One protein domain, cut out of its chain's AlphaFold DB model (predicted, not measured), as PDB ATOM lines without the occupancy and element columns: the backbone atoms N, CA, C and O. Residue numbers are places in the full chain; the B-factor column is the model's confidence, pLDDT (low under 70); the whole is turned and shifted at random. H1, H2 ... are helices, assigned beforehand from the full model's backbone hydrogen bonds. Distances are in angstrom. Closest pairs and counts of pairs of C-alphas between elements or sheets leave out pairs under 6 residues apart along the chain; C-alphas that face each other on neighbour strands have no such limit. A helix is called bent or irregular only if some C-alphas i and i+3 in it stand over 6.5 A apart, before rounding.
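This is residues 2 to 117 of the 328 residues of an uncharacterized protein of Planctomycetes bacterium (UniProt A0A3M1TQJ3). One long helix, H5, runs through the middle of a rounded body, with H1 crossing it on one side and H3 and H6, side by side and running the same way, packing on it from the other. The short H4 packs by the first residues of H5 and of H1, while the short H2 lies farthest out, towards H1 and H3. The printed part has 116 residues with six named helices, H1 to H6 in order along the chain, and no named strand; the class is all helix, and the helix packing is mostly crossed. It is compact, with a radius of gyration of the C-alphas of 13.2 A and spans of 38 by 32 by 27 A.

Find C-alpha 78 at (-10.946, -52.782, 78.163); from there H5 runs 26.7 A to residue 96. H1, residues 2 to 20, starts at C-alpha 2 at (-7.926, -66.917, 76.872) and measures 22.6 A. It is irregular, C-alphas 8 and 11 being 7.3 A apart, and has a kink of 66 degrees near residue 9. Then read H2, residues 34 to 41, 10.2 A; H3, residues 46 to 58, 18.0 A; and H4, residues 67 to 72, 8.8 A. H6, residues 99 to 111, measures 19.0 A and ends at C-alpha 111 at (-28.802, -56.666, 69.823).

Start at H5, the hub, which touches H1, H3, H4 and H6. Its closest C-alphas to H3 are Gly 89 and Ala 53, 4.3 A apart, at a steep tilt of 51 degrees, opposite ways. H5 and H6 form a helical hairpin, closest at the C-alphas of Ala 93 and Leu 101, 5.1 A, with a tilt of 37 degrees, only just steep. H3 and H6 touch at a shallow tilt of 19 degrees, the same way, closest at the C-alphas of Leu 57 and Phe 108, 5.6 A. H1, with residues 5 to 13 alone, touches H5 about perpendicular, at 80 degrees; the closest C-alphas are Val 13 and Phe 84, 6.8 A. H4 touches H5, closest at the C-alphas of Leu 72 and Ala 81, 5.8 A, and H1, at Val 2 and Ala 68, 6.3 A. H2 and H1 are close but not clearly touching, with the C-alphas of Asp 36 and Arg 8 7.8 A apart. Each O i to N i+4 pair is within hydrogen-bond range in H2, H3, H4 and H5, against 13 of 15 in H1 and 8 of 9 in H6.

Look for the two C-alphas farthest apart, Thr 24 and Arg 42, at 38.2 A. The printed part has no cut, and its one long link is residues 21 to 33, between H1 and H2. Mean pLDDT of the printed part is 84.5; residues 20 to 22 and 65 are under 70.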
ATOM      1  N   VAL A   2      -7.750 -68.289  77.415       82.06
ATOM      2  CA  VAL A   2      -7.926 -66.917  76.872       82.06
ATOM      3  C   VAL A   2      -6.602 -66.270  76.429       82.06
ATOM      4  O   VAL A   2      -6.517 -65.785  75.313       82.06
ATOM      5  N   ARG A   3      -5.516 -66.406  77.206       82.62
ATOM      6  CA  ARG A   3      -4.158 -65.993  76.777       82.62
ATOM      7  C   ARG A   3      -3.579 -66.785  75.594       82.62
ATOM      8  O   ARG A   3      -2.649 -66.333  74.937       82.62
ATOM      9  N   PHE A   4      -4.046 -68.011  75.363       85.56
ATOM     10  CA  PHE A   4      -3.678 -68.772  74.161       85.56
ATOM     11  C   PHE A   4      -4.390 -68.182  72.945       85.56
ATOM     12  O   PHE A   4      -3.728 -67.863  71.967       85.56
ATOM     13  N   LEU A   5      -5.705 -67.966  73.059       84.12
ATOM     14  CA  LEU A   5      -6.513 -67.334  72.020       84.12
ATOM     15  C   LEU A   5      -5.973 -65.950  71.680       84.12
ATOM     16  O   LEU A   5      -5.790 -65.659  70.511       84.12
ATOM     17  N   LEU A   6      -5.639 -65.138  72.685       84.44
ATOM     18  CA  LEU A   6      -5.026 -63.833  72.469       84.44
ATOM     19  C   LEU A   6      -3.744 -63.973  71.637       84.44
ATOM     20  O   LEU A   6      -3.663 -63.457  70.535       84.44
ATOM     21  N   ARG A   7      -2.768 -64.768  72.081       85.38
ATOM     22  CA  ARG A   7      -1.497 -64.916  71.349       85.38
ATOM     23  C   ARG A   7      -1.645 -65.481  69.933       85.38
ATOM     24  O   ARG A   7      -0.825 -65.168  69.076       85.38
ATOM     25  N   ARG A   8      -2.632 -66.348  69.696       84.69
ATOM     26  CA  ARG A   8      -2.824 -67.016  68.400       84.69
ATOM     27  C   ARG A   8      -3.698 -66.217  67.444       84.69
ATOM     28  O   ARG A   8      -3.415 -66.245  66.255       84.69
ATOM     29  N   TRP A   9      -4.730 -65.545  67.949       85.06
ATOM     30  CA  TRP A   9      -5.780 -64.921  67.140       85.06
ATOM     31  C   TRP A   9      -5.726 -63.397  67.169       85.06
ATOM     32  O   TRP A   9      -6.384 -62.787  66.343       85.06
ATOM     33  N   LEU A  10      -4.961 -62.761  68.070       81.19
ATOM     34  CA  LEU A  10      -4.916 -61.295  68.171       81.19
ATOM     35  C   LEU A  10      -4.522 -60.633  66.856       81.19
ATOM     36  O   LEU A  10      -5.073 -59.590  66.542       81.19
ATOM     37  N   ARG A  11      -3.606 -61.224  66.079       79.69
ATOM     38  CA  ARG A  11      -3.247 -60.673  64.768       79.69
ATOM     39  C   ARG A  11      -4.435 -60.716  63.808       79.69
ATOM     40  O   ARG A  11      -4.827 -59.680  63.294       79.69
ATOM     41  N   ASP A  12      -5.025 -61.894  63.623       74.00
ATOM     42  CA  ASP A  12      -6.106 -62.093  62.652       74.00
ATOM     43  C   ASP A  12      -7.384 -61.329  63.076       74.00
ATOM     44  O   ASP A  12      -8.104 -60.780  62.251       74.00
ATOM     45  N   VAL A  13      -7.639 -61.218  64.384       71.56
ATOM     46  CA  VAL A  13      -8.721 -60.404  64.963       71.56
ATOM     47  C   VAL A  13      -8.404 -58.906  64.917       71.56
ATOM     48  O   VAL A  13      -9.306 -58.106  64.692       71.56
ATOM     49  N   GLY A  14      -7.147 -58.513  65.118       70.12
ATOM     50  CA  GLY A  14      -6.694 -57.126  65.038       70.12
ATOM     51  C   GLY A  14      -6.784 -56.571  63.619       70.12
ATOM     52  O   GLY A  14      -7.207 -55.437  63.443       70.12
ATOM     53  N   GLU A  15      -6.484 -57.384  62.606       74.62
ATOM     54  CA  GLU A  15      -6.724 -57.038  61.199       74.62
ATOM     55  C   GLU A  15      -8.222 -56.813  60.938       74.62
ATOM     56  O   GLU A  15      -8.605 -55.756  60.441       74.62
ATOM     57  N   ILE A  16      -9.084 -57.742  61.376       72.62
ATOM     58  CA  ILE A  16     -10.551 -57.606  61.277       72.62
ATOM     59  C   ILE A  16     -11.042 -56.335  61.979       72.62
ATOM     60  O   ILE A  16     -11.929 -55.648  61.470       72.62
ATOM     61  N   TRP A  17     -10.486 -56.022  63.151       73.31
ATOM     62  CA  TRP A  17     -10.798 -54.788  63.856       73.31
ATOM     63  C   TRP A  17     -10.433 -53.585  63.008       73.31
ATOM     64  O   TRP A  17     -11.308 -52.767  62.744       73.31
ATOM     65  N   GLU A  18      -9.160 -53.428  62.643       74.44
ATOM     66  CA  GLU A  18      -8.677 -52.224  61.964       74.44
ATOM     67  C   GLU A  18      -9.418 -52.003  60.638       74.44
ATOM     68  O   GLU A  18      -9.783 -50.872  60.327       74.44
ATOM     69  N   GLU A  19      -9.767 -53.077  59.921       70.38
ATOM     70  CA  GLU A  19     -10.630 -53.016  58.731       70.38
ATOM     71  C   GLU A  19     -12.053 -52.518  59.024       70.38
ATOM     72  O   GLU A  19     -12.660 -51.838  58.195       70.38
ATOM     73  N   GLY A  20     -12.618 -52.870  60.179       66.00
ATOM     74  CA  GLY A  20     -13.959 -52.452  60.588       66.00
ATOM     75  C   GLY A  20     -14.000 -51.187  61.437       66.00
ATOM     76  O   GLY A  20     -15.089 -50.751  61.822       66.00
ATOM     77  N   ARG A  21     -12.850 -50.586  61.753       67.88
ATOM     78  CA  ARG A  21     -12.762 -49.416  62.626       67.88
ATOM     79  C   ARG A  21     -13.416 -48.218  61.937       67.88
ATOM     80  O   ARG A  21     -12.984 -47.774  60.880       67.88
ATOM     81  N   GLY A  22     -14.496 -47.706  62.531       67.38
ATOM     82  CA  GLY A  22     -15.327 -46.653  61.929       67.38
ATOM     83  C   GLY A  22     -16.383 -47.161  60.934       67.38
ATOM     84  O   GLY A  22     -17.098 -46.355  60.341       67.38
ATOM     85  N   GLY A  23     -16.511 -48.480  60.764       72.94
ATOM     86  CA  GLY A  23     -17.588 -49.099  60.000       72.94
ATOM     87  C   GLY A  23     -18.939 -49.044  60.720       72.94
ATOM     88  O   GLY A  23     -19.023 -48.951  61.943       72.94
ATOM     89  N   THR A  24     -20.027 -49.139  59.954       81.69
ATOM     90  CA  THR A  24     -21.403 -49.177  60.491       81.69
ATOM     91  C   THR A  24     -21.790 -50.529  61.090       81.69
ATOM     92  O   THR A  24     -22.825 -50.629  61.747       81.69
ATOM     93  N   HIS A  25     -20.974 -51.562  60.872       83.88
ATOM     94  CA  HIS A  25     -21.225 -52.925  61.323       83.88
ATOM     95  C   HIS A  25     -20.015 -53.480  62.075       83.88
ATOM     96  O   HIS A  25     -18.874 -53.128  61.787       83.88
ATOM     97  N   PHE A  26     -20.279 -54.392  63.004       82.44
ATOM     98  CA  PHE A  26     -19.276 -55.179  63.701       82.44
ATOM     99  C   PHE A  26     -18.529 -56.048  62.679       82.44
ATOM    100  O   PHE A  26     -19.169 -56.886  62.032       82.44
ATOM    101  N   PRO A  27     -17.212 -55.863  62.478       78.06
ATOM    102  CA  PRO A  27     -16.442 -56.706  61.576       78.06
ATOM    103  C   PRO A  27     -16.322 -58.123  62.137       78.06
ATOM    104  O   PRO A  27     -16.059 -58.321  63.316       78.06
ATOM    105  N   PHE A  28     -16.519 -59.127  61.287       82.81
ATOM    106  CA  PHE A  28     -16.240 -60.531  61.596       82.81
ATOM    107  C   PHE A  28     -15.931 -61.300  60.313       82.81
ATOM    108  O   PHE A  28     -16.340 -60.903  59.213       82.81
ATOM    109  N   ALA A  29     -15.226 -62.414  60.480       74.06
ATOM    110  CA  ALA A  29     -14.903 -63.381  59.442       74.06
ATOM    111  C   ALA A  29     -14.986 -64.801  60.021       74.06
ATOM    112  O   ALA A  29     -14.971 -64.974  61.239       74.06
ATOM    113  N   ASP A  30     -15.072 -65.797  59.145       71.25
ATOM    114  CA  ASP A  30     -14.894 -67.205  59.503       71.25
ATOM    115  C   ASP A  30     -13.404 -67.548  59.435       71.25
ATOM    116  O   ASP A  30     -12.851 -67.773  58.358       71.25
ATOM    117  N   LEU A  31     -12.742 -67.519  60.589       74.75
ATOM    118  CA  LEU A  31     -11.317 -67.808  60.696       74.75
ATOM    119  C   LEU A  31     -11.061 -69.318  60.628       74.75
ATOM    120  O   LEU A  31     -11.761 -70.084  61.287       74.75
ATOM    121  N   ASP A  32     -10.024 -69.749  59.896       72.88
ATOM    122  CA  ASP A  32      -9.509 -71.131  59.910       72.88
ATOM    123  C   ASP A  32      -8.825 -71.438  61.251       72.88
ATOM    124  O   ASP A  32      -7.632 -71.199  61.444       72.88
ATOM    125  N   LEU A  33      -9.615 -71.960  62.192       76.12
ATOM    126  CA  LEU A  33      -9.206 -72.210  63.574       76.12
ATOM    127  C   LEU A  33      -8.952 -73.685  63.882       76.12
ATOM    128  O   LEU A  33      -8.777 -74.042  65.045       76.12
ATOM    129  N   ASP A  34      -8.926 -74.562  62.882       74.94
ATOM    130  CA  ASP A  34      -8.946 -76.010  63.115       74.94
ATOM    131  C   ASP A  34      -7.743 -76.482  63.928       74.94
ATOM    132  O   ASP A  34      -7.881 -77.226  64.899       74.94
ATOM    133  N   ARG A  35      -6.549 -75.985  63.586       75.69
ATOM    134  CA  ARG A  35      -5.327 -76.305  64.332       75.69
ATOM    135  C   ARG A  35      -5.401 -75.812  65.778       75.69
ATOM    136  O   ARG A  35      -4.933 -76.505  66.679       75.69
ATOM    137  N   ASP A  36      -5.979 -74.635  65.990       83.56
ATOM    138  CA  ASP A  36      -6.092 -74.039  67.319       83.56
ATOM    139  C   ASP A  36      -7.137 -74.765  68.164       83.56
ATOM    140  O   ASP A  36      -6.906 -75.005  69.344       83.56
ATOM    141  N   LEU A  37      -8.252 -75.187  67.566       81.19
ATOM    142  CA  LEU A  37      -9.278 -75.988  68.230       81.19
ATOM    143  C   LEU A  37      -8.784 -77.392  68.566       81.19
ATOM    144  O   LEU A  37      -9.107 -77.902  69.634       81.19
ATOM    145  N   GLU A  38      -7.964 -78.002  67.711       79.19
ATOM    146  CA  GLU A  38      -7.296 -79.263  68.038       79.19
ATOM    147  C   GLU A  38      -6.346 -79.116  69.229       79.19
ATOM    148  O   GLU A  38      -6.317 -79.979  70.108       79.19
ATOM    149  N   GLU A  39      -5.563 -78.035  69.275       83.56
ATOM    150  CA  GLU A  39      -4.651 -77.768  70.386       83.56
ATOM    151  C   GLU A  39      -5.415 -77.467  71.680       83.56
ATOM    152  O   GLU A  39      -5.110 -78.040  72.729       83.56
ATOM    153  N   LEU A  40      -6.464 -76.649  71.598       84.06
ATOM    154  CA  LEU A  40      -7.362 -76.363  72.712       84.06
ATOM    155  C   LEU A  40      -8.084 -77.613  73.198       84.06
ATOM    156  O   LEU A  40      -8.171 -77.812  74.404       84.06
ATOM    157  N   GLY A  41      -8.523 -78.483  72.289       81.38
ATOM    158  CA  GLY A  41      -9.193 -79.746  72.593       81.38
ATOM    159  C   GLY A  41      -8.358 -80.714  73.438       81.38
ATOM    160  O   GLY A  41      -8.909 -81.616  74.065       81.38
ATOM    161  N   ARG A  42      -7.030 -80.524  73.503       82.94
ATOM    162  CA  ARG A  42      -6.143 -81.278  74.411       82.94
ATOM    163  C   ARG A  42      -6.213 -80.792  75.858       82.94
ATOM    164  O   ARG A  42      -5.781 -81.508  76.753       82.94
ATOM    165  N   VAL A  43      -6.703 -79.574  76.077       86.00
ATOM    166  CA  VAL A  43      -6.691 -78.880  77.373       86.00
ATOM    167  C   VAL A  43      -8.106 -78.630  77.896       86.00
ATOM    168  O   VAL A  43      -8.332 -78.670  79.102       86.00
ATOM    169  N   VAL A  44      -9.063 -78.369  77.007       87.81
ATOM    170  CA  VAL A  44     -10.470 -78.102  77.324       87.81
ATOM    171  C   VAL A  44     -11.382 -78.965  76.457       87.81
ATOM    172  O   VAL A  44     -11.063 -79.266  75.310       87.81
ATOM    173  N   SER A  45     -12.531 -79.374  76.997       87.75
ATOM    174  CA  SER A  45     -13.502 -80.171  76.243       87.75
ATOM    175  C   SER A  45     -14.292 -79.314  75.247       87.75
ATOM    176  O   SER A  45     -14.453 -78.107  75.433       87.75
ATOM    177  N   ALA A  46     -14.859 -79.953  74.218       84.38
ATOM    178  CA  ALA A  46     -15.762 -79.289  73.274       84.38
ATOM    179  C   ALA A  46     -16.986 -78.678  73.981       84.38
ATOM    180  O   ALA A  46     -17.349 -77.540  73.707       84.38
ATOM    181  N   THR A  47     -17.559 -79.386  74.963       89.75
ATOM    182  CA  THR A  47     -18.669 -78.884  75.793       89.75
ATOM    183  C   THR A  47     -18.283 -77.626  76.565       89.75
ATOM    184  O   THR A  47     -19.084 -76.704  76.691       89.75
ATOM    185  N   TRP A  48     -17.048 -77.563  77.071       92.31
ATOM    186  CA  TRP A  48     -16.548 -76.370  77.743       92.31
ATOM    187  C   TRP A  48     -16.404 -75.206  76.753       92.31
ATOM    188  O   TRP A  48     -16.846 -74.099  77.057       92.31
ATOM    189  N   LEU A  49     -15.829 -75.446  75.565       90.88
ATOM    190  CA  LEU A  49     -15.687 -74.422  74.518       90.88
ATOM    191  C   LEU A  49     -17.048 -73.887  74.063       90.88
ATOM    192  O   LEU A  49     -17.200 -72.680  73.890       90.88
ATOM    193  N   GLU A  50     -18.042 -74.764  73.938       92.06
ATOM    194  CA  GLU A  50     -19.418 -74.376  73.646       92.06
ATOM    195  C   GLU A  50     -20.015 -73.516  74.765       92.06
ATOM    196  O   GLU A  50     -20.553 -72.445  74.492       92.06
ATOM    197  N   ALA A  51     -19.894 -73.934  76.028       92.50
ATOM    198  CA  ALA A  51     -20.397 -73.153  77.155       92.50
ATOM    199  C   ALA A  51     -19.731 -71.768  77.233       92.50
ATOM    200  O   ALA A  51     -20.400 -70.767  77.496       92.50
ATOM    201  N   PHE A  52     -18.429 -71.698  76.954       92.94
ATOM    202  CA  PHE A  52     -17.679 -70.449  76.910       92.94
ATOM    203  C   PHE A  52     -18.147 -69.534  75.774       92.94
ATOM    204  O   PHE A  52     -18.467 -68.374  76.025       92.94
ATOM    205  N   ALA A  53     -18.250 -70.048  74.546       93.94
ATOM    206  CA  ALA A  53     -18.745 -69.281  73.403       93.94
ATOM    207  C   ALA A  53     -20.175 -68.779  73.636       93.94
ATOM    208  O   ALA A  53     -20.478 -67.614  73.385       93.94
ATOM    209  N   ARG A  54     -21.037 -69.629  74.201       95.00
ATOM    210  CA  ARG A  54     -22.404 -69.271  74.573       95.00
ATOM    211  C   ARG A  54     -22.434 -68.130  75.583       95.00
ATOM    212  O   ARG A  54     -23.127 -67.147  75.351       95.00
ATOM    213  N   ALA A  55     -21.651 -68.221  76.659       93.25
ATOM    214  CA  ALA A  55     -21.556 -67.156  77.656       93.25
ATOM    215  C   ALA A  55     -21.114 -65.824  77.027       93.25
ATOM    216  O   ALA A  55     -21.663 -64.775  77.355       93.25
ATOM    217  N   LEU A  56     -20.178 -65.873  76.075       93.44
ATOM    218  CA  LEU A  56     -19.715 -64.699  75.337       93.44
ATOM    219  C   LEU A  56     -20.725 -64.141  74.337       93.44
ATOM    220  O   LEU A  56     -20.570 -62.993  73.952       93.44
ATOM    221  N   LEU A  57     -21.729 -64.895  73.891       93.44
ATOM    222  CA  LEU A  57     -22.774 -64.402  72.981       93.44
ATOM    223  C   LEU A  57     -24.021 -63.944  73.750       93.44
ATOM    224  O   LEU A  57     -24.624 -62.920  73.424       93.44
ATOM    225  N   ASP A  58     -24.376 -64.664  74.814       93.12
ATOM    226  CA  ASP A  58     -25.571 -64.413  75.620       93.12
ATOM    227  C   ASP A  58     -25.364 -63.321  76.693       93.12
ATOM    228  O   ASP A  58     -26.351 -62.735  77.150       93.12
ATOM    229  N   ALA A  59     -24.126 -62.944  77.027       90.25
ATOM    230  CA  ALA A  59     -23.851 -61.814  77.919       90.25
ATOM    231  C   ALA A  59     -24.341 -60.464  77.353       90.25
ATOM    232  O   ALA A  59     -24.224 -60.214  76.149       90.25
ATOM    233  N   ALA A  60     -24.855 -59.595  78.231       84.12
ATOM    234  CA  ALA A  60     -25.201 -58.204  77.916       84.12
ATOM    235  C   ALA A  60     -23.954 -57.377  77.554       84.12
ATOM    236  O   ALA A  60     -22.837 -57.818  77.816       84.12
ATOM    237  N   ASP A  61     -24.161 -56.211  76.938       79.56
ATOM    238  CA  ASP A  61     -23.106 -55.222  76.702       79.56
ATOM    239  C   ASP A  61     -23.156 -54.124  77.784       79.56
ATOM    240  O   ASP A  61     -24.252 -53.629  78.075       79.56
ATOM    241  N   PRO A  62     -22.009 -53.725  78.373       80.75
ATOM    242  CA  PRO A  62     -20.675 -54.316  78.201       80.75
ATOM    243  C   PRO A  62     -20.575 -55.726  78.807       80.75
ATOM    244  O   PRO A  62     -21.367 -56.097  79.679       80.75
ATOM    245  N   LEU A  63     -19.587 -56.514  78.360       84.12
ATOM    246  CA  LEU A  63     -19.353 -57.850  78.921       84.12
ATOM    247  C   LEU A  63     -19.116 -57.746  80.438       84.12
ATOM    248  O   LEU A  63     -18.318 -56.913  80.871       84.12
ATOM    249  N   PRO A  64     -19.751 -58.604  81.262       78.38
ATOM    250  CA  PRO A  64     -19.574 -58.540  82.703       78.38
ATOM    251  C   PRO A  64     -18.107 -58.773  83.064       78.38
ATOM    252  O   PRO A  64     -17.457 -59.687  82.543       78.38
ATOM    253  N   SER A  65     -17.599 -57.964  83.996       69.62
ATOM    254  CA  SER A  65     -16.256 -58.127  84.544       69.62
ATOM    255  C   SER A  65     -16.086 -59.558  85.054       69.62
ATOM    256  O   SER A  65     -16.830 -60.022  85.921       69.62
ATOM    257  N   GLY A  66     -15.116 -60.278  84.502       80.94
ATOM    258  CA  GLY A  66     -14.916 -61.691  84.795       80.94
ATOM    259  C   GLY A  66     -13.485 -62.125  84.533       80.94
ATOM    260  O   GLY A  66     -12.680 -61.378  83.983       80.94
ATOM    261  N   ARG A  67     -13.162 -63.371  84.902       82.88
ATOM    262  CA  ARG A  67     -11.797 -63.915  84.779       82.88
ATOM    263  C   ARG A  67     -11.234 -63.823  83.357       82.88
ATOM    264  O   ARG A  67     -10.029 -63.667  83.208       82.88
ATOM    265  N   ALA A  68     -12.081 -63.933  82.332       82.12
ATOM    266  CA  ALA A  68     -11.659 -63.811  80.938       82.12
ATOM    267  C   ALA A  68     -11.232 -62.378  80.593       82.12
ATOM    268  O   ALA A  68     -10.138 -62.198  80.072       82.12
ATOM    269  N   LEU A  69     -12.052 -61.380  80.941       83.31
ATOM    270  CA  LEU A  69     -11.748 -59.970  80.704       83.31
ATOM    271  C   LEU A  69     -10.527 -59.530  81.524       83.31
ATOM    272  O   LEU A  69      -9.568 -59.023  80.958       83.31
ATOM    273  N   ALA A  70     -10.493 -59.865  82.818       84.50
ATOM    274  CA  ALA A  70      -9.366 -59.561  83.702       84.50
ATOM    275  C   ALA A  70      -8.040 -60.189  83.232       84.50
ATOM    276  O   ALA A  70      -6.971 -59.620  83.434       84.50
ATOM    277  N   ALA A  71      -8.091 -61.363  82.590       84.94
ATOM    278  CA  ALA A  71      -6.902 -62.000  82.027       84.94
ATOM    279  C   ALA A  71      -6.355 -61.288  80.779       84.94
ATOM    280  O   ALA A  71      -5.207 -61.551  80.419       84.94
ATOM    281  N   LEU A  72      -7.167 -60.445  80.130       86.44
ATOM    282  CA  LEU A  72      -6.815 -59.651  78.953       86.44
ATOM    283  C   LEU A  72      -6.457 -58.203  79.305       86.44
ATOM    284  O   LEU A  72      -5.683 -57.597  78.575       86.44
ATOM    285  N   SER A  73      -6.955 -57.666  80.423       81.88
ATOM    286  CA  SER A  73      -6.764 -56.263  80.829       81.88
ATOM    287  C   SER A  73      -5.303 -55.841  81.039       81.88
ATOM    288  O   SER A  73      -5.019 -54.652  81.101       81.88
ATOM    289  N   SER A  74      -4.367 -56.787  81.173       82.75
ATOM    290  CA  SER A  74      -2.926 -56.491  81.224       82.75
ATOM    291  C   SER A  74      -2.273 -56.350  79.845       82.75
ATOM    292  O   SER A  74      -1.122 -55.936  79.768       82.75
ATOM    293  N   GLU A  75      -2.958 -56.768  78.780       85.12
ATOM    294  CA  GLU A  75      -2.432 -56.821  77.409       85.12
ATOM    295  C   GLU A  75      -3.245 -55.960  76.430       85.12
ATOM    296  O   GLU A  75      -2.713 -55.541  75.406       85.12
ATOM    297  N   LEU A  76      -4.516 -55.687  76.737       85.75
ATOM    298  CA  LEU A  76      -5.443 -54.926  75.905       85.75
ATOM    299  C   LEU A  76      -6.205 -53.896  76.742       85.75
ATOM    300  O   LEU A  76      -6.539 -54.153  77.902       85.75
ATOM    301  N   GLU A  77      -6.550 -52.771  76.115       86.88
ATOM    302  CA  GLU A  77      -7.553 -51.845  76.646       86.88
ATOM    303  C   GLU A  77      -8.896 -52.565  76.845       86.88
ATOM    304  O   GLU A  77      -9.192 -53.565  76.187       86.88
ATOM    305  N   GLU A  78      -9.725 -52.076  77.766       84.31
ATOM    306  CA  GLU A  78     -10.946 -52.782  78.163       84.31
ATOM    307  C   GLU A  78     -11.912 -52.991  76.992       84.31
ATOM    308  O   GLU A  78     -12.371 -54.113  76.770       84.31
ATOM    309  N   GLU A  79     -12.165 -51.943  76.204       83.56
ATOM    310  CA  GLU A  79     -12.975 -52.036  74.988       83.56
ATOM    311  C   GLU A  79     -12.394 -53.091  74.036       83.56
ATOM    312  O   GLU A  79     -13.117 -53.957  73.538       83.56
ATOM    313  N   ALA A  80     -11.068 -53.110  73.884       82.56
ATOM    314  CA  ALA A  80     -10.393 -54.056  73.016       82.56
ATOM    315  C   ALA A  80     -10.514 -55.510  73.454       82.56
ATOM    316  O   ALA A  80     -10.753 -56.406  72.640       82.56
ATOM    317  N   ALA A  81     -10.402 -55.745  74.755       86.69
ATOM    318  CA  ALA A  81     -10.597 -57.056  75.336       86.69
ATOM    319  C   ALA A  81     -12.046 -57.542  75.158       86.69
ATOM    320  O   ALA A  81     -12.263 -58.720  74.865       86.69
ATOM    321  N   GLN A  82     -13.037 -56.652  75.289       86.81
ATOM    322  CA  GLN A  82     -14.441 -57.008  75.074       86.81
ATOM    323  C   GLN A  82     -14.711 -57.397  73.617       86.81
ATOM    324  O   GLN A  82     -15.283 -58.457  73.354       86.81
ATOM    325  N   TRP A  83     -14.232 -56.586  72.676       85.06
ATOM    326  CA  TRP A  83     -14.328 -56.843  71.241       85.06
ATOM    327  C   TRP A  83     -13.678 -58.163  70.835       85.06
ATOM    328  O   TRP A  83     -14.305 -58.994  70.172       85.06
ATOM    329  N   PHE A  84     -12.449 -58.394  71.300       87.25
ATOM    330  CA  PHE A  84     -11.731 -59.640  71.066       87.25
ATOM    331  C   PHE A  84     -12.542 -60.852  71.544       87.25
ATOM    332  O   PHE A  84     -12.704 -61.830  70.813       87.25
ATOM    333  N   LEU A  85     -13.109 -60.786  72.751       89.75
ATOM    334  CA  LEU A  85     -13.929 -61.868  73.291       89.75
ATOM    335  C   LEU A  85     -15.213 -62.087  72.475       89.75
ATOM    336  O   LEU A  85     -15.565 -63.235  72.208       89.75
ATOM    337  N   ARG A  86     -15.894 -61.033  72.010       89.56
ATOM    338  CA  ARG A  86     -17.063 -61.194  71.125       89.56
ATOM    339  C   ARG A  86     -16.681 -61.883  69.815       89.56
ATOM    340  O   ARG A  86     -17.352 -62.836  69.419       89.56
ATOM    341  N   LEU A  87     -15.567 -61.490  69.200       88.12
ATOM    342  CA  LEU A  87     -15.046 -62.134  67.990       88.12
ATOM    343  C   LEU A  87     -14.697 -63.607  68.204       88.12
ATOM    344  O   LEU A  87     -15.013 -64.441  67.352       88.12
ATOM    345  N   VAL A  88     -14.117 -63.946  69.355       88.44
ATOM    346  CA  VAL A  88     -13.891 -65.338  69.763       88.44
ATOM    347  C   VAL A  88     -15.215 -66.099  69.854       88.44
ATOM    348  O   VAL A  88     -15.321 -67.191  69.304       88.44
ATOM    349  N   GLY A  89     -16.232 -65.537  70.516       91.44
ATOM    350  CA  GLY A  89     -17.548 -66.170  70.657       91.44
ATOM    351  C   GLY A  89     -18.221 -66.446  69.309       91.44
ATOM    352  O   GLY A  89     -18.690 -67.560  69.073       91.44
ATOM    353  N   ILE A  90     -18.196 -65.462  68.406       90.62
ATOM    354  CA  ILE A  90     -18.727 -65.570  67.039       90.62
ATOM    355  C   ILE A  90     -18.012 -66.692  66.271       90.62
ATOM    356  O   ILE A  90     -18.657 -67.604  65.758       90.62
ATOM    357  N   ASN A  91     -16.678 -66.675  66.244       86.94
ATOM    358  CA  ASN A  91     -15.887 -67.679  65.530       86.94
ATOM    359  C   ASN A  91     -16.074 -69.092  66.101       86.94
ATOM    360  O   ASN A  91     -16.202 -70.058  65.349       86.94
ATOM    361  N   LEU A  92     -16.149 -69.228  67.428       88.56
ATOM    362  CA  LEU A  92     -16.430 -70.513  68.066       88.56
ATOM    363  C   LEU A  92     -17.832 -71.029  67.729       88.56
ATOM    364  O   LEU A  92     -17.975 -72.224  67.487       88.56
ATOM    365  N   ALA A  93     -18.852 -70.167  67.657       90.31
ATOM    366  CA  ALA A  93     -20.195 -70.584  67.249       90.31
ATOM    367  C   ALA A  93     -20.211 -71.177  65.834       90.31
ATOM    368  O   ALA A  93     -20.819 -72.226  65.616       90.31
ATOM    369  N   PHE A  94     -19.480 -70.571  64.898       83.31
ATOM    370  CA  PHE A  94     -19.363 -71.084  63.529       83.31
ATOM    371  C   PHE A  94     -18.479 -72.317  63.397       83.31
ATOM    372  O   PHE A  94     -18.691 -73.133  62.504       83.31
ATOM    373  N   ARG A  95     -17.491 -72.485  64.275       83.12
ATOM    374  CA  ARG A  95     -16.618 -73.661  64.239       83.12
ATOM    375  C   ARG A  95     -17.254 -74.875  64.897       83.12
ATOM    376  O   ARG A  95     -17.172 -75.967  64.346       83.12
ATOM    377  N   LEU A  96     -17.916 -74.679  66.035       86.75
ATOM    378  CA  LEU A  96     -18.581 -75.746  66.782       86.75
ATOM    379  C   LEU A  96     -19.946 -76.104  66.195       86.75
ATOM    380  O   LEU A  96     -20.371 -77.248  66.319       86.75
ATOM    381  N   ARG A  97     -20.616 -75.146  65.539       87.06
ATOM    382  CA  ARG A  97     -21.822 -75.373  64.733       87.06
ATOM    383  C   ARG A  97     -22.948 -76.061  65.505       87.06
ATOM    384  O   ARG A  97     -23.753 -76.738  64.876       87.06
ATOM    385  N   SER A  98     -23.041 -75.921  66.828       89.94
ATOM    386  CA  SER A  98     -24.175 -76.474  67.577       89.94
ATOM    387  C   SER A  98     -25.417 -75.607  67.361       89.94
ATOM    388  O   SER A  98     -25.312 -74.384  67.244       89.94
ATOM    389  N   ASP A  99     -26.603 -76.217  67.326       90.69
ATOM    390  CA  ASP A  99     -27.860 -75.469  67.149       90.69
ATOM    391  C   ASP A  99     -28.027 -74.395  68.226       90.69
ATOM    392  O   ASP A  99     -28.430 -73.264  67.956       90.69
ATOM    393  N   GLY A 100     -27.630 -74.722  69.457       91.94
ATOM    394  CA  GLY A 100     -27.687 -73.788  70.566       91.94
ATOM    395  C   GLY A 100     -26.737 -72.595  70.417       91.94
ATOM    396  O   GLY A 100     -27.129 -71.485  70.773       91.94
ATOM    397  N   LEU A 101     -25.534 -72.787  69.864       94.12
ATOM    398  CA  LEU A 101     -24.605 -71.689  69.588       94.12
ATOM    399  C   LEU A 101     -25.059 -70.820  68.419       94.12
ATOM    400  O   LEU A 101     -24.964 -69.599  68.516       94.12
ATOM    401  N   LEU A 102     -25.588 -71.419  67.349       94.12
ATOM    402  CA  LEU A 102     -26.149 -70.654  66.231       94.12
ATOM    403  C   LEU A 102     -27.356 -69.820  66.682       94.12
ATOM    404  O   LEU A 102     -27.481 -68.656  66.302       94.12
ATOM    405  N   ALA A 103     -28.197 -70.358  67.569       94.00
ATOM    406  CA  ALA A 103     -29.286 -69.599  68.177       94.00
ATOM    407  C   ALA A 103     -28.774 -68.448  69.068       94.00
ATOM    408  O   ALA A 103     -29.307 -67.339  68.997       94.00
ATOM    409  N   SER A 104     -27.741 -68.676  69.892       95.25
ATOM    410  CA  SER A 104     -27.102 -67.608  70.683       95.25
ATOM    411  C   SER A 104     -26.481 -66.530  69.795       95.25
ATOM    412  O   SER A 104     -26.627 -65.345  70.087       95.25
ATOM    413  N   LEU A 105     -25.860 -66.911  68.679       95.12
ATOM    414  CA  LEU A 105     -25.323 -65.977  67.695       95.12
ATOM    415  C   LEU A 105     -26.424 -65.108  67.074       95.12
ATOM    416  O   LEU A 105     -26.247 -63.900  66.977       95.12
ATOM    417  N   LEU A 106     -27.562 -65.688  66.685       95.69
ATOM    418  CA  LEU A 106     -28.689 -64.932  66.122       95.69
ATOM    419  C   LEU A 106     -29.305 -63.957  67.135       95.69
ATOM    420  O   LEU A 106     -29.639 -62.825  66.781       95.69
ATOM    421  N   ARG A 107     -29.413 -64.355  68.410       95.38
ATOM    422  CA  ARG A 107     -29.831 -63.441  69.489       95.38
ATOM    423  C   ARG A 107     -28.819 -62.325  69.718       95.38
ATOM    424  O   ARG A 107     -29.221 -61.184  69.919       95.38
ATOM    425  N   PHE A 108     -27.526 -62.645  69.684       94.38
ATOM    426  CA  PHE A 108     -26.465 -61.649  69.764       94.38
ATOM    427  C   PHE A 108     -26.547 -60.665  68.590       94.38
ATOM    428  O   PHE A 108     -26.582 -59.461  68.819       94.38
ATOM    429  N   ALA A 109     -26.690 -61.159  67.359       94.25
ATOM    430  CA  ALA A 109     -26.803 -60.347  66.149       94.25
ATOM    431  C   ALA A 109     -27.935 -59.312  66.223       94.25
ATOM    432  O   ALA A 109     -27.737 -58.168  65.828       94.25
ATOM    433  N   ALA A 110     -29.085 -59.684  66.793       93.62
ATOM    434  CA  ALA A 110     -30.241 -58.797  66.927       93.62
ATOM    435  C   ALA A 110     -30.026 -57.610  67.885       93.62
ATOM    436  O   ALA A 110     -30.740 -56.611  67.800       93.62
ATOM    437  N   ARG A 111     -29.058 -57.701  68.805       92.31
ATOM    438  CA  ARG A 111     -28.802 -56.666  69.823       92.31
ATOM    439  C   ARG A 111     -27.408 -56.051  69.769       92.31
ATOM    440  O   ARG A 111     -27.184 -55.066  70.465       92.31
ATOM    441  N   ALA A 112     -26.497 -56.620  68.982       88.81
ATOM    442  CA  ALA A 112     -25.103 -56.202  68.922       88.81
ATOM    443  C   ALA A 112     -24.971 -54.704  68.614       88.81
ATOM    444  O   ALA A 112     -25.748 -54.121  67.841       88.81
ATOM    445  N   ARG A 113     -23.978 -54.074  69.246       85.31
ATOM    446  CA  ARG A 113     -23.604 -52.679  69.019       85.31
ATOM    447  C   ARG A 113     -22.086 -52.598  68.825       85.31
ATOM    448  O   ARG A 113     -21.367 -52.831  69.792       85.31
ATOM    449  N   PRO A 114     -21.600 -52.270  67.612       83.50
ATOM    450  CA  PRO A 114     -22.342 -52.110  66.348       83.50
ATOM    451  C   PRO A 114     -23.042 -53.412  65.882       83.50
ATOM    452  O   PRO A 114     -22.688 -54.493  66.353       83.50
ATOM    453  N   PRO A 115     -24.061 -53.341  65.001       88.44
ATOM    454  CA  PRO A 115     -24.774 -54.526  64.510       88.44
ATOM    455  C   PRO A 115     -23.867 -55.410  63.648       88.44
ATOM    456  O   PRO A 115     -22.983 -54.907  62.961       88.44
ATOM    457  N   LEU A 116     -24.093 -56.725  63.624       91.19
ATOM    458  CA  LEU A 116     -23.408 -57.599  62.661       91.19
ATOM    459  C   LEU A 116     -23.916 -57.317  61.241       91.19
ATOM    460  O   LEU A 116     -25.112 -57.115  61.053       91.19
ATOM    461  N   ASP A 117     -23.031 -57.350  60.240       91.44
ATOM    462  CA  ASP A 117     -23.433 -57.297  58.827       91.44
ATOM    463  C   ASP A 117     -24.364 -58.481  58.489       91.44
ATOM    464  O   ASP A 117     -23.912 -59.638  58.501       91.44
TER     465      ASP A 117